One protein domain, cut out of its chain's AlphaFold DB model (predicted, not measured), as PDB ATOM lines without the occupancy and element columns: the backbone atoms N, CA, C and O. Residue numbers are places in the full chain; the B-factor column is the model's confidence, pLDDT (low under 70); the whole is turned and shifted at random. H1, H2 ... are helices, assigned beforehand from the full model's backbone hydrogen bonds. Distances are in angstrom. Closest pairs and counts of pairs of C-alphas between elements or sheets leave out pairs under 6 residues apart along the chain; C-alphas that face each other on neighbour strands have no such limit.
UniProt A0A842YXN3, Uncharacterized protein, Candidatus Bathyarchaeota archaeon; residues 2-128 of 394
ATOM      1  N   THR A   2     213.520 174.084 191.280       49.03
ATOM      2  CA  THR A   2     213.389 172.622 191.466       49.03
ATOM      3  C   THR A   2     213.130 172.168 192.910       49.03
ATOM      4  O   THR A   2     213.104 170.975 193.179       49.03
ATOM      5  N   THR A   3     212.892 173.084 193.858       57.25
ATOM      6  CA  THR A   3     212.748 172.749 195.296       57.25
ATOM      7  C   THR A   3     211.709 173.589 196.054       57.25
ATOM      8  O   THR A   3     211.711 173.616 197.284       57.25
ATOM      9  N   SER A   4     210.802 174.275 195.350       77.12
ATOM     10  CA  SER A   4     209.736 175.068 195.984       77.12
ATOM     11  C   SER A   4     208.811 174.177 196.825       77.12
ATOM     12  O   SER A   4     208.354 173.144 196.333       77.12
ATOM     13  N   ALA A   5     208.497 174.588 198.060       80.94
ATOM     14  CA  ALA A   5     207.548 173.896 198.943       80.94
ATOM     15  C   ALA A   5     206.215 173.596 198.235       80.94
ATOM     16  O   ALA A   5     205.701 172.486 198.321       80.94
ATOM     17  N   ARG A   6     205.752 174.533 197.396       85.38
ATOM     18  CA  ARG A   6     204.544 174.385 196.578       85.38
ATOM     19  C   ARG A   6     204.587 173.174 195.639       85.38
ATOM     20  O   ARG A   6     203.567 172.521 195.459       85.38
ATOM     21  N   ASN A   7     205.734 172.872 195.029       83.12
ATOM     22  CA  ASN A   7     205.840 171.735 194.111       83.12
ATOM     23  C   ASN A   7     205.795 170.408 194.881       83.12
ATOM     24  O   ASN A   7     205.163 169.462 194.425       83.12
ATOM     25  N   LYS A   8     206.414 170.349 196.068       84.38
ATOM     26  CA  LYS A   8     206.320 169.177 196.954       84.38
ATOM     27  C   LYS A   8     204.883 168.952 197.431       84.38
ATOM     28  O   LYS A   8     204.408 167.821 197.427       84.38
ATOM     29  N   ASP A   9     204.181 170.030 197.779       88.19
ATOM     30  CA  ASP A   9     202.767 169.977 198.161       88.19
ATOM     31  C   ASP A   9     201.886 169.473 197.017       88.19
ATOM     32  O   ASP A   9     200.987 168.667 197.248       88.19
ATOM     33  N   LEU A  10     202.184 169.890 195.783       88.44
ATOM     34  CA  LEU A  10     201.480 169.428 194.591       88.44
ATOM     35  C   LEU A  10     201.688 167.927 194.346       88.44
ATOM     36  O   LEU A  10     200.716 167.220 194.103       88.44
ATOM     37  N   VAL A  11     202.925 167.428 194.458       87.62
ATOM     38  CA  VAL A  11     203.230 165.991 194.321       87.62
ATOM     39  C   VAL A  11     202.478 165.164 195.361       87.62
ATOM     40  O   VAL A  11     201.870 164.147 195.025       87.62
ATOM     41  N   ARG A  12     202.465 165.618 196.618       89.31
ATOM     42  CA  ARG A  12     201.699 164.971 197.688       89.31
ATOM     43  C   ARG A  12     200.203 164.946 197.372       89.31
ATOM     44  O   ARG A  12     199.625 163.867 197.378       89.31
ATOM     45  N   GLY A  13     199.613 166.085 197.007       92.69
ATOM     46  CA  GLY A  13     198.189 166.163 196.666       92.69
ATOM     47  C   GLY A  13     197.805 165.299 195.460       92.69
ATOM     48  O   GLY A  13     196.760 164.658 195.471       92.69
ATOM     49  N   MET A  14     198.668 165.210 194.441       90.44
ATOM     50  CA  MET A  14     198.468 164.298 193.305       90.44
ATOM     51  C   MET A  14     198.556 162.829 193.727       90.44
ATOM     52  O   MET A  14     197.765 162.011 193.264       90.44
ATOM     53  N   THR A  15     199.491 162.497 194.622       92.19
ATOM     54  CA  THR A  15     199.595 161.148 195.189       92.19
ATOM     55  C   THR A  15     198.329 160.805 195.980       92.19
ATOM     56  O   THR A  15     197.791 159.719 195.805       92.19
ATOM     57  N   ASP A  16     197.842 161.721 196.827       93.38
ATOM     58  CA  ASP A  16     196.603 161.558 197.607       93.38
ATOM     59  C   ASP A  16     195.401 161.294 196.698       93.38
ATOM     60  O   ASP A  16     194.726 160.281 196.861       93.38
ATOM     61  N   ALA A  17     195.198 162.146 195.691       94.31
ATOM     62  CA  ALA A  17     194.092 162.010 194.750       94.31
ATOM     63  C   ALA A  17     194.142 160.688 193.965       94.31
ATOM     64  O   ALA A  17     193.110 160.058 193.749       94.31
ATOM     65  N   MET A  18     195.336 160.242 193.554       92.88
ATOM     66  CA  MET A  18     195.490 158.958 192.865       92.88
ATOM     67  C   MET A  18     195.149 157.778 193.783       92.88
ATOM     68  O   MET A  18     194.486 156.841 193.347       92.88
ATOM     69  N   MET A  19     195.576 157.805 195.050       93.25
ATOM     70  CA  MET A  19     195.252 156.725 195.990       93.25
ATOM     71  C   MET A  19     193.752 156.655 196.274       93.25
ATOM     72  O   MET A  19     193.188 155.565 196.247       93.25
ATOM     73  N   GLU A  20     193.097 157.801 196.460       93.94
ATOM     74  CA  GLU A  20     191.645 157.868 196.652       93.94
ATOM     75  C   GLU A  20     190.880 157.347 195.422       93.94
ATOM     76  O   GLU A  20     189.898 156.618 195.556       93.94
ATOM     77  N   ALA A  21     191.361 157.644 194.210       94.50
ATOM     78  CA  ALA A  21     190.784 157.093 192.986       94.50
ATOM     79  C   ALA A  21     190.916 155.561 192.923       94.50
ATOM     80  O   ALA A  21     189.949 154.878 192.593       94.50
ATOM     81  N   ILE A  22     192.076 155.002 193.282       93.38
ATOM     82  CA  ILE A  22     192.302 153.545 193.284       93.38
ATOM     83  C   ILE A  22     191.435 152.844 194.337       93.38
ATOM     84  O   ILE A  22     190.903 151.767 194.067       93.38
ATOM     85  N   GLU A  23     191.227 153.462 195.504       91.62
ATOM     86  CA  GLU A  23     190.289 152.962 196.518       91.62
ATOM     87  C   GLU A  23     188.846 152.893 196.004       91.62
ATOM     88  O   GLU A  23     188.116 151.971 196.359       91.62
ATOM     89  N   GLN A  24     188.436 153.813 195.129       93.88
ATOM     90  CA  GLN A  24     187.130 153.739 194.468       93.88
ATOM     91  C   GLN A  24     187.128 152.703 193.337       93.88
ATOM     92  O   GLN A  24     186.174 151.939 193.194       93.88
ATOM     93  N   PHE A  25     188.201 152.636 192.543       93.81
ATOM     94  CA  PHE A  25     188.308 151.705 191.419       93.81
ATOM     95  C   PHE A  25     188.287 150.247 191.865       93.81
ATOM     96  O   PHE A  25     187.646 149.434 191.202       93.81
ATOM     97  N   ARG A  26     188.923 149.908 192.994       89.50
ATOM     98  CA  ARG A  26     188.931 148.529 193.508       89.50
ATOM     99  C   ARG A  26     187.543 148.018 193.908       89.50
ATOM    100  O   ARG A  26     187.331 146.810 193.890       89.50
ATOM    101  N   GLU A  27     186.606 148.904 194.247       90.31
ATOM    102  CA  GLU A  27     185.213 148.544 194.564       90.31
ATOM    103  C   GLU A  27     184.288 148.631 193.338       90.31
ATOM    104  O   GLU A  27     183.133 148.214 193.388       90.31
ATOM    105  N   HIS A  28     184.779 149.169 192.220       94.31
ATOM    106  CA  HIS A  28     183.996 149.350 191.008       94.31
ATOM    107  C   HIS A  28     184.072 148.108 190.109       94.31
ATOM    108  O   HIS A  28     185.152 147.702 189.679       94.31
ATOM    109  N   GLU A  29     182.913 147.568 189.725       91.62
ATOM    110  CA  GLU A  29     182.775 146.293 189.001       91.62
ATOM    111  C   GLU A  29     183.681 146.180 187.759       91.62
ATOM    112  O   GLU A  29     184.366 145.174 187.581       91.62
ATOM    113  N   ALA A  30     183.748 147.241 186.946       92.69
ATOM    114  CA  ALA A  30     184.548 147.274 185.716       92.69
ATOM    115  C   ALA A  30     186.037 147.644 185.904       92.69
ATOM    116  O   ALA A  30     186.838 147.428 184.993       92.69
ATOM    117  N   LEU A  31     186.415 148.246 187.039       94.62
ATOM    118  CA  LEU A  31     187.754 148.837 187.227       94.62
ATOM    119  C   LEU A  31     188.612 148.073 188.235       94.62
ATOM    120  O   LEU A  31     189.837 148.193 188.213       94.62
ATOM    121  N   GLN A  32     187.996 147.237 189.066       94.50
ATOM    122  CA  GLN A  32     188.669 146.483 190.121       94.50
ATOM    123  C   GLN A  32     189.804 145.570 189.628       94.50
ATOM    124  O   GLN A  32     190.731 145.309 190.389       94.50
ATOM    125  N   TYR A  33     189.777 145.154 188.357       95.94
ATOM    126  CA  TYR A  33     190.823 144.337 187.724       95.94
ATOM    127  C   TYR A  33     191.670 145.095 186.688       95.94
ATOM    128  O   TYR A  33     192.549 144.504 186.076       95.94
ATOM    129  N   THR A  34     191.416 146.392 186.470       96.12
ATOM    130  CA  THR A  34     192.059 147.186 185.398       96.12
ATOM    131  C   THR A  34     192.610 148.537 185.872       96.12
ATOM    132  O   THR A  34     193.141 149.312 185.074       96.12
ATOM    133  N   TRP A  35     192.524 148.846 187.170       94.50
ATOM    134  CA  TRP A  35     192.949 150.130 187.743       94.50
ATOM    135  C   TRP A  35     194.446 150.436 187.540       94.50
ATOM    136  O   TRP A  35     194.831 151.600 187.427       94.50
ATOM    137  N   MET A  36     195.298 149.413 187.436       93.44
ATOM    138  CA  MET A  36     196.736 149.556 187.168       93.44
ATOM    139  C   MET A  36     197.027 150.215 185.816       93.44
ATOM    140  O   MET A  36     198.071 150.844 185.654       93.44
ATOM    141  N   ARG A  37     196.093 150.148 184.857       93.00
ATOM    142  CA  ARG A  37     196.225 150.794 183.541       93.00
ATOM    143  C   ARG A  37     196.285 152.321 183.628       93.00
ATOM    144  O   ARG A  37     196.740 152.963 182.684       93.00
ATOM    145  N   TYR A  38     195.847 152.898 184.748       90.56
ATOM    146  CA  TYR A  38     195.874 154.339 185.011       90.56
ATOM    147  C   TYR A  38     197.134 154.792 185.764       90.56
ATOM    148  O   TYR A  38     197.283 155.983 186.049       90.56
ATOM    149  N   LEU A  39     198.048 153.872 186.094       87.62
ATOM    150  CA  LEU A  39     199.299 154.213 186.762       87.62
ATOM    151  C   LEU A  39     200.286 154.892 185.801       87.62
ATOM    152  O   LEU A  39     200.397 154.501 184.634       87.62
ATOM    153  N   PRO A  40     201.055 155.888 186.278       80.88
ATOM    154  CA  PRO A  40     202.113 156.489 185.480       80.88
ATOM    155  C   PRO A  40     203.230 155.466 185.231       80.88
ATOM    156  O   PRO A  40     203.756 154.869 186.170       80.88
ATOM    157  N   ARG A  41     203.619 155.275 183.965       71.69
ATOM    158  CA  ARG A  41     204.723 154.377 183.590       71.69
ATOM    159  C   ARG A  41     206.068 155.093 183.721       71.69
ATOM    160  O   ARG A  41     206.226 156.244 183.312       71.69
ATOM    161  N   GLN A  42     207.058 154.406 184.284       65.50
ATOM    162  CA  GLN A  42     208.408 154.947 184.408       65.50
ATOM    163  C   GLN A  42     209.052 155.065 183.013       65.50
ATOM    164  O   GLN A  42     208.973 154.148 182.201       65.50
ATOM    165  N   GLY A  43     209.665 156.213 182.704       62.00
ATOM    166  CA  GLY A  43     210.412 156.421 181.454       62.00
ATOM    167  C   GLY A  43     209.583 156.681 180.186       62.00
ATOM    168  O   GLY A  43     210.162 157.035 179.162       62.00
ATOM    169  N   THR A  44     208.249 156.587 180.222       62.66
ATOM    170  CA  THR A  44     207.387 156.900 179.058       62.66
ATOM    171  C   THR A  44     207.136 158.391 178.866       62.66
ATOM    172  O   THR A  44     206.574 158.808 177.854       62.66
ATOM    173  N   HIS A  45     207.540 159.211 179.831       59.56
ATOM    174  CA  HIS A  45     207.361 160.647 179.775       59.56
ATOM    175  C   HIS A  45     208.702 161.364 179.904       59.56
ATOM    176  O   HIS A  45     209.500 161.059 180.786       59.56
ATOM    177  N   HIS A  46     208.928 162.362 179.045       59.16
ATOM    178  CA  HIS A  46     210.086 163.267 179.075       59.16
ATOM    179  C   HIS A  46     210.028 164.251 180.257       59.16
ATOM    180  O   HIS A  46     210.296 165.443 180.100       59.16
ATOM    181  N   TRP A  47     209.562 163.800 181.417       61.59
ATOM    182  CA  TRP A  47     209.354 164.682 182.547       61.59
ATOM    183  C   TRP A  47     210.687 165.095 183.168       61.59
ATOM    184  O   TRP A  47     211.655 164.337 183.198       61.59
ATOM    185  N   ASP A  48     210.711 166.331 183.666       68.19
ATOM    186  CA  ASP A  48     211.761 166.827 184.554       68.19
ATOM    187  C   ASP A  48     212.011 165.791 185.674       68.19
ATOM    188  O   ASP A  48     211.025 165.274 186.216       68.19
ATOM    189  N   PRO A  49     213.275 165.495 186.050       76.88
ATOM    190  CA  PRO A  49     213.614 164.558 187.125       76.88
ATOM    191  C   PRO A  49     212.817 164.757 188.420       76.88
ATOM    192  O   PRO A  49     212.604 163.803 189.162       76.88
ATOM    193  N   PHE A  50     212.337 165.976 188.682       77.81
ATOM    194  CA  PHE A  50     211.419 166.264 189.775       77.81
ATOM    195  C   PHE A  50     210.162 165.374 189.772       77.81
ATOM    196  O   PHE A  50     209.773 164.880 190.824       77.81
ATOM    197  N   TRP A  51     209.525 165.127 188.626       77.12
ATOM    198  CA  TRP A  51     208.278 164.352 188.559       77.12
ATOM    199  C   TRP A  51     208.477 162.847 188.740       77.12
ATOM    200  O   TRP A  51     207.511 162.149 189.039       77.12
ATOM    201  N   ASN A  52     209.713 162.348 188.669       81.25
ATOM    202  CA  ASN A  52     210.003 160.976 189.089       81.25
ATOM    203  C   ASN A  52     209.648 160.772 190.569       81.25
ATOM    204  O   ASN A  52     209.148 159.711 190.930       81.25
ATOM    205  N   THR A  53     209.765 161.821 191.393       84.12
ATOM    206  CA  THR A  53     209.358 161.769 192.807       84.12
ATOM    207  C   THR A  53     207.854 161.543 192.996       84.12
ATOM    208  O   THR A  53     207.450 160.983 194.012       84.12
ATOM    209  N   LEU A  54     207.010 161.924 192.025       85.31
ATOM    210  CA  LEU A  54     205.577 161.605 192.050       85.31
ATOM    211  C   LEU A  54     205.345 160.112 191.815       85.31
ATOM    212  O   LEU A  54     204.576 159.498 192.548       85.31
ATOM    213  N   VAL A  55     206.021 159.535 190.820       84.38
ATOM    214  CA  VAL A  55     205.924 158.099 190.516       84.38
ATOM    215  C   VAL A  55     206.429 157.271 191.700       84.38
ATOM    216  O   VAL A  55     205.743 156.350 192.132       84.38
ATOM    217  N   GLU A  56     207.567 157.652 192.287       85.94
ATOM    218  CA  GLU A  56     208.116 157.027 193.499       85.94
ATOM    219  C   GLU A  56     207.151 157.139 194.692       85.94
ATOM    220  O   GLU A  56     206.897 156.152 195.378       85.94
ATOM    221  N   SER A  57     206.559 158.317 194.916       88.69
ATOM    222  CA  SER A  57     205.586 158.556 195.993       88.69
ATOM    223  C   SER A  57     204.318 157.705 195.838       88.69
ATOM    224  O   SER A  57     203.836 157.123 196.813       88.69
ATOM    225  N   ILE A  58     203.790 157.588 194.613       89.25
ATOM    226  CA  ILE A  58     202.666 156.695 194.292       89.25
ATOM    227  C   ILE A  58     203.058 155.242 194.571       89.25
ATOM    228  O   ILE A  58     202.305 154.523 195.226       89.25
ATOM    229  N   TRP A  59     204.243 154.822 194.128       86.75
ATOM    230  CA  TRP A  59     204.708 153.449 194.289       86.75
ATOM    231  C   TRP A  59     204.838 153.042 195.758       86.75
ATOM    232  O   TRP A  59     204.271 152.028 196.171       86.75
ATOM    233  N   GLU A  60     205.526 153.843 196.571       88.50
ATOM    234  CA  GLU A  60     205.710 153.539 197.994       88.50
ATOM    235  C   GLU A  60     204.374 153.441 198.736       88.50
ATOM    236  O   GLU A  60     204.187 152.567 199.587       88.50
ATOM    237  N   ARG A  61     203.389 154.262 198.356       91.44
ATOM    238  CA  ARG A  61     202.037 154.132 198.902       91.44
ATOM    239  C   ARG A  61     201.344 152.854 198.461       91.44
ATOM    240  O   ARG A  61     200.824 152.153 199.327       91.44
ATOM    241  N   LEU A  62     201.368 152.517 197.172       90.62
ATOM    242  CA  LEU A  62     200.712 151.314 196.645       90.62
ATOM    243  C   LEU A  62     201.210 150.034 197.321       90.62
ATOM    244  O   LEU A  62     200.394 149.192 197.686       90.62
ATOM    245  N   LYS A  63     202.522 149.915 197.572       88.75
ATOM    246  CA  LYS A  63     203.105 148.750 198.270       88.75
ATOM    247  C   LYS A  63     202.467 148.497 199.637       88.75
ATOM    248  O   LYS A  63     202.318 147.350 200.053       88.75
ATOM    249  N   SER A  64     202.102 149.563 200.347       89.50
ATOM    250  CA  SER A  64     201.529 149.480 201.695       89.50
ATOM    251  C   SER A  64     200.020 149.214 201.715       89.50
ATOM    252  O   SER A  64     199.489 148.811 202.752       89.50
ATOM    253  N   GLN A  65     199.330 149.410 200.588       91.81
ATOM    254  CA  GLN A  65     197.872 149.369 200.503       91.81
ATOM    255  C   GLN A  65     197.343 147.988 200.115       91.81
ATOM    256  O   GLN A  65     197.932 147.269 199.311       91.81
ATOM    257  N   ARG A  66     196.189 147.620 200.680       93.81
ATOM    258  CA  ARG A  66     195.480 146.377 200.343       93.81
ATOM    259  C   ARG A  66     194.561 146.632 199.150       93.81
ATOM    260  O   ARG A  66     193.460 147.155 199.321       93.81
ATOM    261  N   ILE A  67     195.036 146.320 197.951       93.69
ATOM    262  CA  ILE A  67     194.390 146.706 196.682       93.69
ATOM    263  C   ILE A  67     194.333 145.581 195.650       93.69
ATOM    264  O   ILE A  67     193.601 145.708 194.674       93.69
ATOM    265  N   ILE A  68     195.068 144.487 195.857       95.19
ATOM    266  CA  ILE A  68     195.038 143.337 194.956       95.19
ATOM    267  C   ILE A  68     194.032 142.323 195.468       95.19
ATOM    268  O   ILE A  68     194.078 141.950 196.638       95.19
ATOM    269  N   ARG A  69     193.131 141.885 194.590       95.50
ATOM    270  CA  ARG A  69     192.158 140.831 194.890       95.50
ATOM    271  C   ARG A  69     192.802 139.460 194.726       95.50
ATOM    272  O   ARG A  69     193.422 139.194 193.695       95.50
ATOM    273  N   THR A  70     192.642 138.621 195.738       95.25
ATOM    274  CA  THR A  70     193.071 137.222 195.712       95.25
ATOM    275  C   THR A  70     192.098 136.348 194.918       95.25
ATOM    276  O   THR A  70     190.998 136.781 194.573       95.25
ATOM    277  N   ARG A  71     192.515 135.127 194.576       93.12
ATOM    278  CA  ARG A  71     191.778 134.228 193.683       93.12
ATOM    279  C   ARG A  71     190.524 133.598 194.283       93.12
ATOM    280  O   ARG A  71     189.562 133.424 193.542       93.12
ATOM    281  N   GLY A  72     190.546 133.209 195.553       88.31
ATOM    282  CA  GLY A  72     189.443 132.481 196.176       88.31
ATOM    283  C   GLY A  72     188.337 133.429 196.625       88.31
ATOM    284  O   GLY A  72     187.421 133.742 195.869       88.31
ATOM    285  N   GLU A  73     188.434 133.914 197.857       87.62
ATOM    286  CA  GLU A  73     187.453 134.797 198.493       87.62
ATOM    287  C   GLU A  73     187.441 136.225 197.913       87.62
ATOM    288  O   GLU A  73     186.564 137.027 198.242       87.62
ATOM    289  N   GLY A  74     188.409 136.585 197.062       90.06
ATOM    290  CA  GLY A  74     188.491 137.928 196.478       90.06
ATOM    291  C   GLY A  74     188.902 139.010 197.481       90.06
ATOM    292  O   GLY A  74     188.639 140.201 197.258       90.06
ATOM    293  N   VAL A  75     189.536 138.611 198.589       93.56
ATOM    294  CA  VAL A  75     189.984 139.504 199.660       93.56
ATOM    295  C   VAL A  75     191.107 140.404 199.151       93.56
ATOM    296  O   VAL A  75     191.981 140.002 198.387       93.56
ATOM    297  N   LEU A  76     191.103 141.658 199.599       94.38
ATOM    298  CA  LEU A  76     192.141 142.616 199.241       94.38
ATOM    299  C   LEU A  76     193.412 142.380 200.058       94.38
ATOM    300  O   LEU A  76     193.368 142.402 201.292       94.38
ATOM    301  N   ARG A  77     194.555 142.242 199.385       95.31
ATOM    302  CA  ARG A  77     195.901 142.119 199.963       95.31
ATOM    303  C   ARG A  77     196.870 143.131 199.344       95.31
ATOM    304  O   ARG A  77     196.551 143.813 198.367       95.31
ATOM    305  N   ARG A  78     198.034 143.297 199.978       95.25
ATOM    306  CA  ARG A  78     199.117 144.137 199.444       95.25
ATOM    307  C   ARG A  78     199.765 143.451 198.251       95.25
ATOM    308  O   ARG A  78     199.811 142.227 198.218       95.25
ATOM    309  N   ILE A  79     200.317 144.239 197.330       94.25
ATOM    310  CA  ILE A  79     200.992 143.728 196.124       94.25
ATOM    311  C   ILE A  79     202.084 142.706 196.486       94.25
ATOM    312  O   ILE A  79     202.128 141.630 195.907       94.25
ATOM    313  N   GLY A  80     202.911 142.995 197.496       93.56
ATOM    314  CA  GLY A  80     203.974 142.077 197.935       93.56
ATOM    315  C   GLY A  80     203.488 140.832 198.694       93.56
ATOM    316  O   GLY A  80     204.262 139.896 198.895       93.56
ATOM    317  N   ASP A  81     202.220 140.803 199.111       94.06
ATOM    318  CA  ASP A  81     201.638 139.717 199.908       94.06
ATOM    319  C   ASP A  81     200.944 138.646 199.042       94.06
ATOM    320  O   ASP A  81     200.441 137.668 199.593       94.06
ATOM    321  N   VAL A  82     200.885 138.840 197.721       95.19
ATOM    322  CA  VAL A  82     200.279 137.917 196.749       95.19
ATOM    323  C   VAL A  82     201.296 137.503 195.687       95.19
ATOM    324  O   VAL A  82     202.373 138.096 195.599       95.19
ATOM    325  N   ARG A  83     200.988 136.463 194.918       94.44
ATOM    326  CA  ARG A  83     201.839 135.879 193.886       94.44
ATOM    327  C   ARG A  83     201.116 135.824 192.556       94.44
ATOM    328  O   ARG A  83     199.935 135.473 192.498       94.44
ATOM    329  N   ASP A  84     201.860 136.130 191.502       92.19
ATOM    330  CA  ASP A  84     201.486 135.703 190.162       92.19
ATOM    331  C   ASP A  84     201.734 134.195 189.988       92.19
ATOM    332  O   ASP A  84     202.728 133.652 190.488       92.19
ATOM    333  N   ARG A  85     200.819 133.529 189.277       88.06
ATOM    334  CA  ARG A  85     200.921 132.105 188.956       88.06
ATOM    335  C   ARG A  85     201.642 131.932 187.630       88.06
ATOM    336  O   ARG A  85     201.128 132.301 186.576       88.06
ATOM    337  N   SER A  86     202.796 131.278 187.683       84.94
ATOM    338  CA  SER A  86     203.452 130.794 186.470       84.94
ATOM    339  C   SER A  86     202.606 129.705 185.795       84.94
ATOM    340  O   SER A  86     201.853 128.979 186.454       84.94
ATOM    341  N   CYS A  87     202.745 129.544 184.479       85.81
ATOM    342  CA  CYS A  87     202.071 128.461 183.755       85.81
ATOM    343  C   CYS A  87     202.456 127.070 184.278       85.81
ATOM    344  O   CYS A  87     201.630 126.161 184.240       85.81
ATOM    345  N   ASP A  88     203.662 126.930 184.825       89.25
ATOM    346  CA  ASP A  88     204.207 125.665 185.327       89.25
ATOM    347  C   ASP A  88     203.573 125.243 186.661       89.25
ATOM    348  O   ASP A  88     203.657 124.085 187.061       89.25
ATOM    349  N   THR A  89     202.885 126.170 187.336       91.81
ATOM    350  CA  THR A  89     202.104 125.899 188.554       91.81
ATOM    351  C   THR A  89     200.642 125.539 188.274       91.81
ATOM    352  O   THR A  89     199.864 125.389 189.218       91.81
ATOM    353  N   ASN A  90     200.258 125.389 187.000       92.69
ATOM    354  CA  ASN A  90     198.884 125.118 186.588       92.69
ATOM    355  C   ASN A  90     198.713 123.729 185.953       92.69
ATOM    356  O   ASN A  90     199.612 123.208 185.290       92.69
ATOM    357  N   ASP A  91     197.522 123.158 186.118       92.75
ATOM    358  CA  ASP A  91     197.076 121.957 185.420       92.75
ATOM    359  C   ASP A  91     196.717 122.233 183.947       92.75
ATOM    360  O   ASP A  91     196.757 123.376 183.472       92.75
ATOM    361  N   GLY A  92     196.351 121.184 183.203       90.75
ATOM    362  CA  GLY A  92     195.938 121.285 181.800       90.75
ATOM    363  C   GLY A  92     194.713 122.176 181.543       90.75
ATOM    364  O   GLY A  92     194.451 122.531 180.394       90.75
ATOM    365  N   HIS A  93     193.986 122.584 182.587       90.38
ATOM    366  CA  HIS A  93     192.825 123.471 182.517       90.38
ATOM    367  C   HIS A  93     193.129 124.909 182.975       90.38
ATOM    368  O   HIS A  93     192.248 125.768 182.921       90.38
ATOM    369  N   GLY A  94     194.366 125.204 183.391       89.12
ATOM    370  CA  GLY A  94     194.775 126.524 183.884       89.12
ATOM    371  C   GLY A  94     194.464 126.771 185.367       89.12
ATOM    372  O   GLY A  94     194.678 127.880 185.879       89.12
ATOM    373  N   HIS A  95     193.979 125.763 186.090       90.31
ATOM    374  CA  HIS A  95     193.792 125.837 187.538       90.31
ATOM    375  C   HIS A  95     195.104 125.518 188.264       90.31
ATOM    376  O   HIS A  95     195.957 124.847 187.693       90.31
ATOM    377  N   PRO A  96     195.312 126.001 189.502       92.25
ATOM    378  CA  PRO A  96     196.521 125.677 190.257       92.25
ATOM    379  C   PRO A  96     196.672 124.161 190.429       92.25
ATOM    380  O   PRO A  96     195.674 123.469 190.645       92.25
ATOM    381  N   LEU A  97     197.904 123.647 190.367       93.94
ATOM    382  CA  LEU A  97     198.175 122.231 190.633       93.94
ATOM    383  C   LEU A  97     197.775 121.876 192.068       93.94
ATOM    384  O   LEU A  97     196.992 120.949 192.267       93.94
ATOM    385  N   PHE A  98     198.226 122.666 193.040       92.38
ATOM    386  CA  PHE A  98     197.914 122.501 194.459       92.38
ATOM    387  C   PHE A  98     196.957 123.598 194.953       92.38
ATOM    388  O   PHE A  98     196.967 124.703 194.393       92.38
ATOM    389  N   PRO A  99     196.138 123.327 195.989       88.75
ATOM    390  CA  PRO A  99     195.325 124.346 196.648       88.75
ATOM    391  C   PRO A  99     196.149 125.570 197.081       88.75
ATOM    392  O   PRO A  99     197.344 125.472 197.363       88.75
ATOM    393  N   ASP A 100     195.506 126.740 197.118       88.88
ATOM    394  CA  ASP A 100     196.148 127.971 197.593       88.88
ATOM    395  C   ASP A 100     196.424 127.897 199.104       88.88
ATOM    396  O   ASP A 100     195.757 127.168 199.846       88.88
ATOM    397  N   LEU A 101     197.397 128.678 199.568       86.19
ATOM    398  CA  LEU A 101     197.700 128.778 200.987       86.19
ATOM    399  C   LEU A 101     196.646 129.592 201.731       86.19
ATOM    400  O   LEU A 101     195.993 130.467 201.168       86.19
ATOM    401  N   TYR A 102     196.546 129.371 203.040       84.44
ATOM    402  CA  TYR A 102     195.885 130.317 203.932       84.44
ATOM    403  C   TYR A 102     196.927 131.125 204.719       84.44
ATOM    404  O   TYR A 102     197.679 130.549 205.510       84.44
ATOM    405  N   PRO A 103     196.977 132.464 204.577       88.06
ATOM    406  CA  PRO A 103     196.113 133.325 203.755       88.06
ATOM    407  C   PRO A 103     196.428 133.270 202.244       88.06
ATOM    408  O   PRO A 103     197.602 133.203 201.881       88.06
ATOM    409  N   GLU A 104     195.398 133.437 201.396       91.06
ATOM    410  CA  GLU A 104     195.453 133.274 199.922       91.06
ATOM    411  C   GLU A 104     196.610 134.020 199.260       91.06
ATOM    412  O   GLU A 104     196.671 135.256 199.321       91.06
ATOM    413  N   LEU A 105     197.519 133.284 198.622       92.69
ATOM    414  CA  LEU A 105     198.657 133.855 197.917       92.69
ATOM    415  C   LEU A 105     198.299 134.252 196.492       92.69
ATOM    416  O   LEU A 105     198.820 135.258 196.021       92.69
ATOM    417  N   TYR A 106     197.448 133.514 195.785       93.75
ATOM    418  CA  TYR A 106     197.267 133.754 194.358       93.75
ATOM    419  C   TYR A 106     196.433 135.001 194.074       93.75
ATOM    420  O   TYR A 106     195.370 135.224 194.658       93.75
ATOM    421  N   ILE A 107     196.905 135.809 193.125       94.69
ATOM    422  CA  ILE A 107     196.114 136.885 192.524       94.69
ATOM    423  C   ILE A 107     194.927 136.310 191.729       94.69
ATOM    424  O   ILE A 107     195.003 135.204 191.196       94.69
ATOM    425  N   ALA A 108     193.817 137.049 191.659       94.12
ATOM    426  CA  ALA A 108     192.617 136.615 190.948       94.12
ATOM    427  C   ALA A 108     192.830 136.359 189.446       94.12
ATOM    428  O   ALA A 108     193.491 137.124 188.752       94.12
ATOM    429  N   ASP A 109     192.135 135.352 188.915       92.06
ATOM    430  CA  ASP A 109     192.222 134.963 187.497       92.06
ATOM    431  C   ASP A 109     191.593 136.001 186.544       92.06
ATOM    432  O   ASP A 109     191.738 135.907 185.328       92.06
ATOM    433  N   LEU A 110     190.886 137.000 187.089       93.62
ATOM    434  CA  LEU A 110     190.249 138.076 186.323       93.62
ATOM    435  C   LEU A 110     191.217 139.188 185.891       93.62
ATOM    436  O   LEU A 110     190.845 140.015 185.056       93.62
ATOM    437  N   TYR A 111     192.435 139.239 186.439       94.38
ATOM    438  CA  TYR A 111     193.462 140.153 185.940       94.38
ATOM    439  C   TYR A 111     194.006 139.632 184.603       94.38
ATOM    440  O   TYR A 111     194.434 138.484 184.499       94.38
ATOM    441  N   ALA A 112     194.006 140.472 183.564       94.38
ATOM    442  CA  ALA A 112     194.584 140.095 182.277       94.38
ATOM    443  C   ALA A 112     196.119 140.054 182.358       94.38
ATOM    444  O   ALA A 112     196.720 140.785 183.140       94.38
ATOM    445  N   ARG A 113     196.779 139.268 181.499       92.12
ATOM    446  CA  ARG A 113     198.252 139.144 181.500       92.12
ATOM    447  C   ARG A 113     198.974 140.494 181.396       92.12
ATOM    448  O   ARG A 113     199.884 140.748 182.168       92.12
ATOM    449  N   GLU A 114     198.498 141.397 180.535       92.81
ATOM    450  CA  GLU A 114     199.047 142.761 180.387       92.81
ATOM    451  C   GLU A 114     198.938 143.600 181.679       92.81
ATOM    452  O   GLU A 114     199.771 144.470 181.960       92.81
ATOM    453  N   ASP A 115     197.897 143.346 182.474       94.31
ATOM    454  CA  ASP A 115     197.681 143.994 183.765       94.31
ATOM    455  C   ASP A 115     198.608 143.407 184.830       94.31
ATOM    456  O   ASP A 115     199.163 144.157 185.633       94.31
ATOM    457  N   ILE A 116     198.836 142.092 184.801       93.69
ATOM    458  CA  ILE A 116     199.806 141.425 185.672       93.69
ATOM    459  C   ILE A 116     201.226 141.908 185.357       93.69
ATOM    460  O   ILE A 116     201.926 142.308 186.280       93.69
ATOM    461  N   ASP A 117     201.619 142.005 184.084       91.56
ATOM    462  CA  ASP A 117     202.930 142.543 183.675       91.56
ATOM    463  C   ASP A 117     203.131 143.979 184.193       91.56
ATOM    464  O   ASP A 117     204.219 144.378 184.618       91.56
ATOM    465  N   THR A 118     202.051 144.769 184.197       90.69
ATOM    466  CA  THR A 118     202.067 146.100 184.808       90.69
ATOM    467  C   THR A 118     202.313 145.983 186.313       90.69
ATOM    468  O   THR A 118     203.197 146.656 186.834       90.69
ATOM    469  N   LEU A 119     201.579 145.124 187.022       92.12
ATOM    470  CA  LEU A 119     201.735 144.921 188.466       92.12
ATOM    471  C   LEU A 119     203.117 144.369 188.861       92.12
ATOM    472  O   LEU A 119     203.642 144.773 189.899       92.12
ATOM    473  N   GLU A 120     203.735 143.513 188.048       90.94
ATOM    474  CA  GLU A 120     205.108 143.022 188.239       90.94
ATOM    475  C   GLU A 120     206.113 144.174 188.234       90.94
ATOM    476  O   GLU A 120     206.949 144.274 189.136       90.94
ATOM    477  N   ALA A 121     205.964 145.128 187.307       85.06
ATOM    478  CA  ALA A 121     206.767 146.351 187.302       85.06
ATOM    479  C   ALA A 121     206.565 147.203 188.573       85.06
ATOM    480  O   ALA A 121     207.460 147.952 188.965       85.06
ATOM    481  N   PHE A 122     205.419 147.062 189.248       84.75
ATOM    482  CA  PHE A 122     205.123 147.693 190.540       84.75
ATOM    483  C   PHE A 122     205.448 146.810 191.758       84.75
ATOM    484  O   PHE A 122     205.192 147.217 192.897       84.75
ATOM    485  N   GLY A 123     206.093 145.660 191.553       88.00
ATOM    486  CA  GLY A 123     206.613 144.800 192.613       88.00
ATOM    487  C   GLY A 123     205.704 143.642 193.012       88.00
ATOM    488  O   GLY A 123     205.835 143.172 194.141       88.00
ATOM    489  N   LEU A 124     204.791 143.199 192.138       93.06
ATOM    490  CA  LEU A 124     204.114 141.906 192.287       93.06
ATOM    491  C   LEU A 124     205.150 140.783 192.118       93.06
ATOM    492  O   LEU A 124     205.749 140.680 191.048       93.06
ATOM    493  N   PRO A 125     205.404 139.965 193.150       93.56
ATOM    494  CA  PRO A 125     206.363 138.877 193.040       93.56
ATOM    495  C   PRO A 125     205.751 137.639 192.371       93.56
ATOM    496  O   PRO A 125     204.568 137.333 192.533       93.56
ATOM    497  N   THR A 126     206.592 136.879 191.676       91.00
ATOM    498  CA  THR A 126     206.289 135.508 191.247       91.00
ATOM    499  C   THR A 126     206.468 134.545 192.417       91.00
ATOM    500  O   THR A 126     207.274 134.792 193.320       91.00
ATOM    501  N   MET A 127     205.725 133.440 192.407       90.62
ATOM    502  CA  MET A 127     205.872 132.384 193.406       90.62
ATOM    503  C   MET A 127     207.276 131.771 193.382       90.62
ATOM    504  O   MET A 127     207.801 131.432 192.319       90.62
ATOM    505  N   VAL A 128     207.877 131.608 194.558       92.06
ATOM    506  CA  VAL A 128     209.173 130.928 194.701       92.06
ATOM    507  C   VAL A 128     208.985 129.464 195.093       92.06
ATOM    508  O   VAL A 128     207.980 129.086 195.690       92.06
TER     509      VAL A 128
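What this domain is: This is residues 2 to 128 of the 394 residues of an uncharacterized protein of Candidatus Bathyarchaeota archaeon (UniProt A0A842YXN3). A rod with little regular structure: helices H1 and H3 run side by side at one end, the short H2 and H4 meet nearer the middle, and loops of residues 65 to 112 extend to the other end. The printed part has 127 residues, of which 50 are in the four named helices, H1 to H4 in chain order, with no named strand: all helix. It is only just compact, close to loose, with a radius of gyration of the C-alphas of 16.4 A and spans of 56 by 26 by 24 A.

Where its parts are: H1, residues 5 to 25, begins at C-alpha 5 (207.548, 173.896, 198.943) and is 30.3 A long. H2 is residues 35 to 38. H3, residues 49 to 64, is 24.2 A long. H4, residues 113 to 121, ends at C-alpha 121 (206.767, 146.351, 187.302).

How they stand to each other: H1, with residues 11 to 19 alone, touches H3 at a steep tilt of 39 degrees, the same way; their closest C-alphas, Val 11 and Leu 54, are 5.5 A apart. H2 touches H4, closest at the C-alphas of Met 36 and Asp 115, 6.6 A. H1 and H4 are apart. Every O i to N i+4 pair is within hydrogen-bond range in H1 and H4, 9 of 12 in H3; H2 is too short for one.

The domain as a whole: The C-alphas of Ser 4 and Gly 92, the two farthest apart, are 57.3 A apart. The printed part has no cut. The link H3 to H4, 48 residues, is long. Residues 2 to 3 and 42 to 48 have pLDDT under 70.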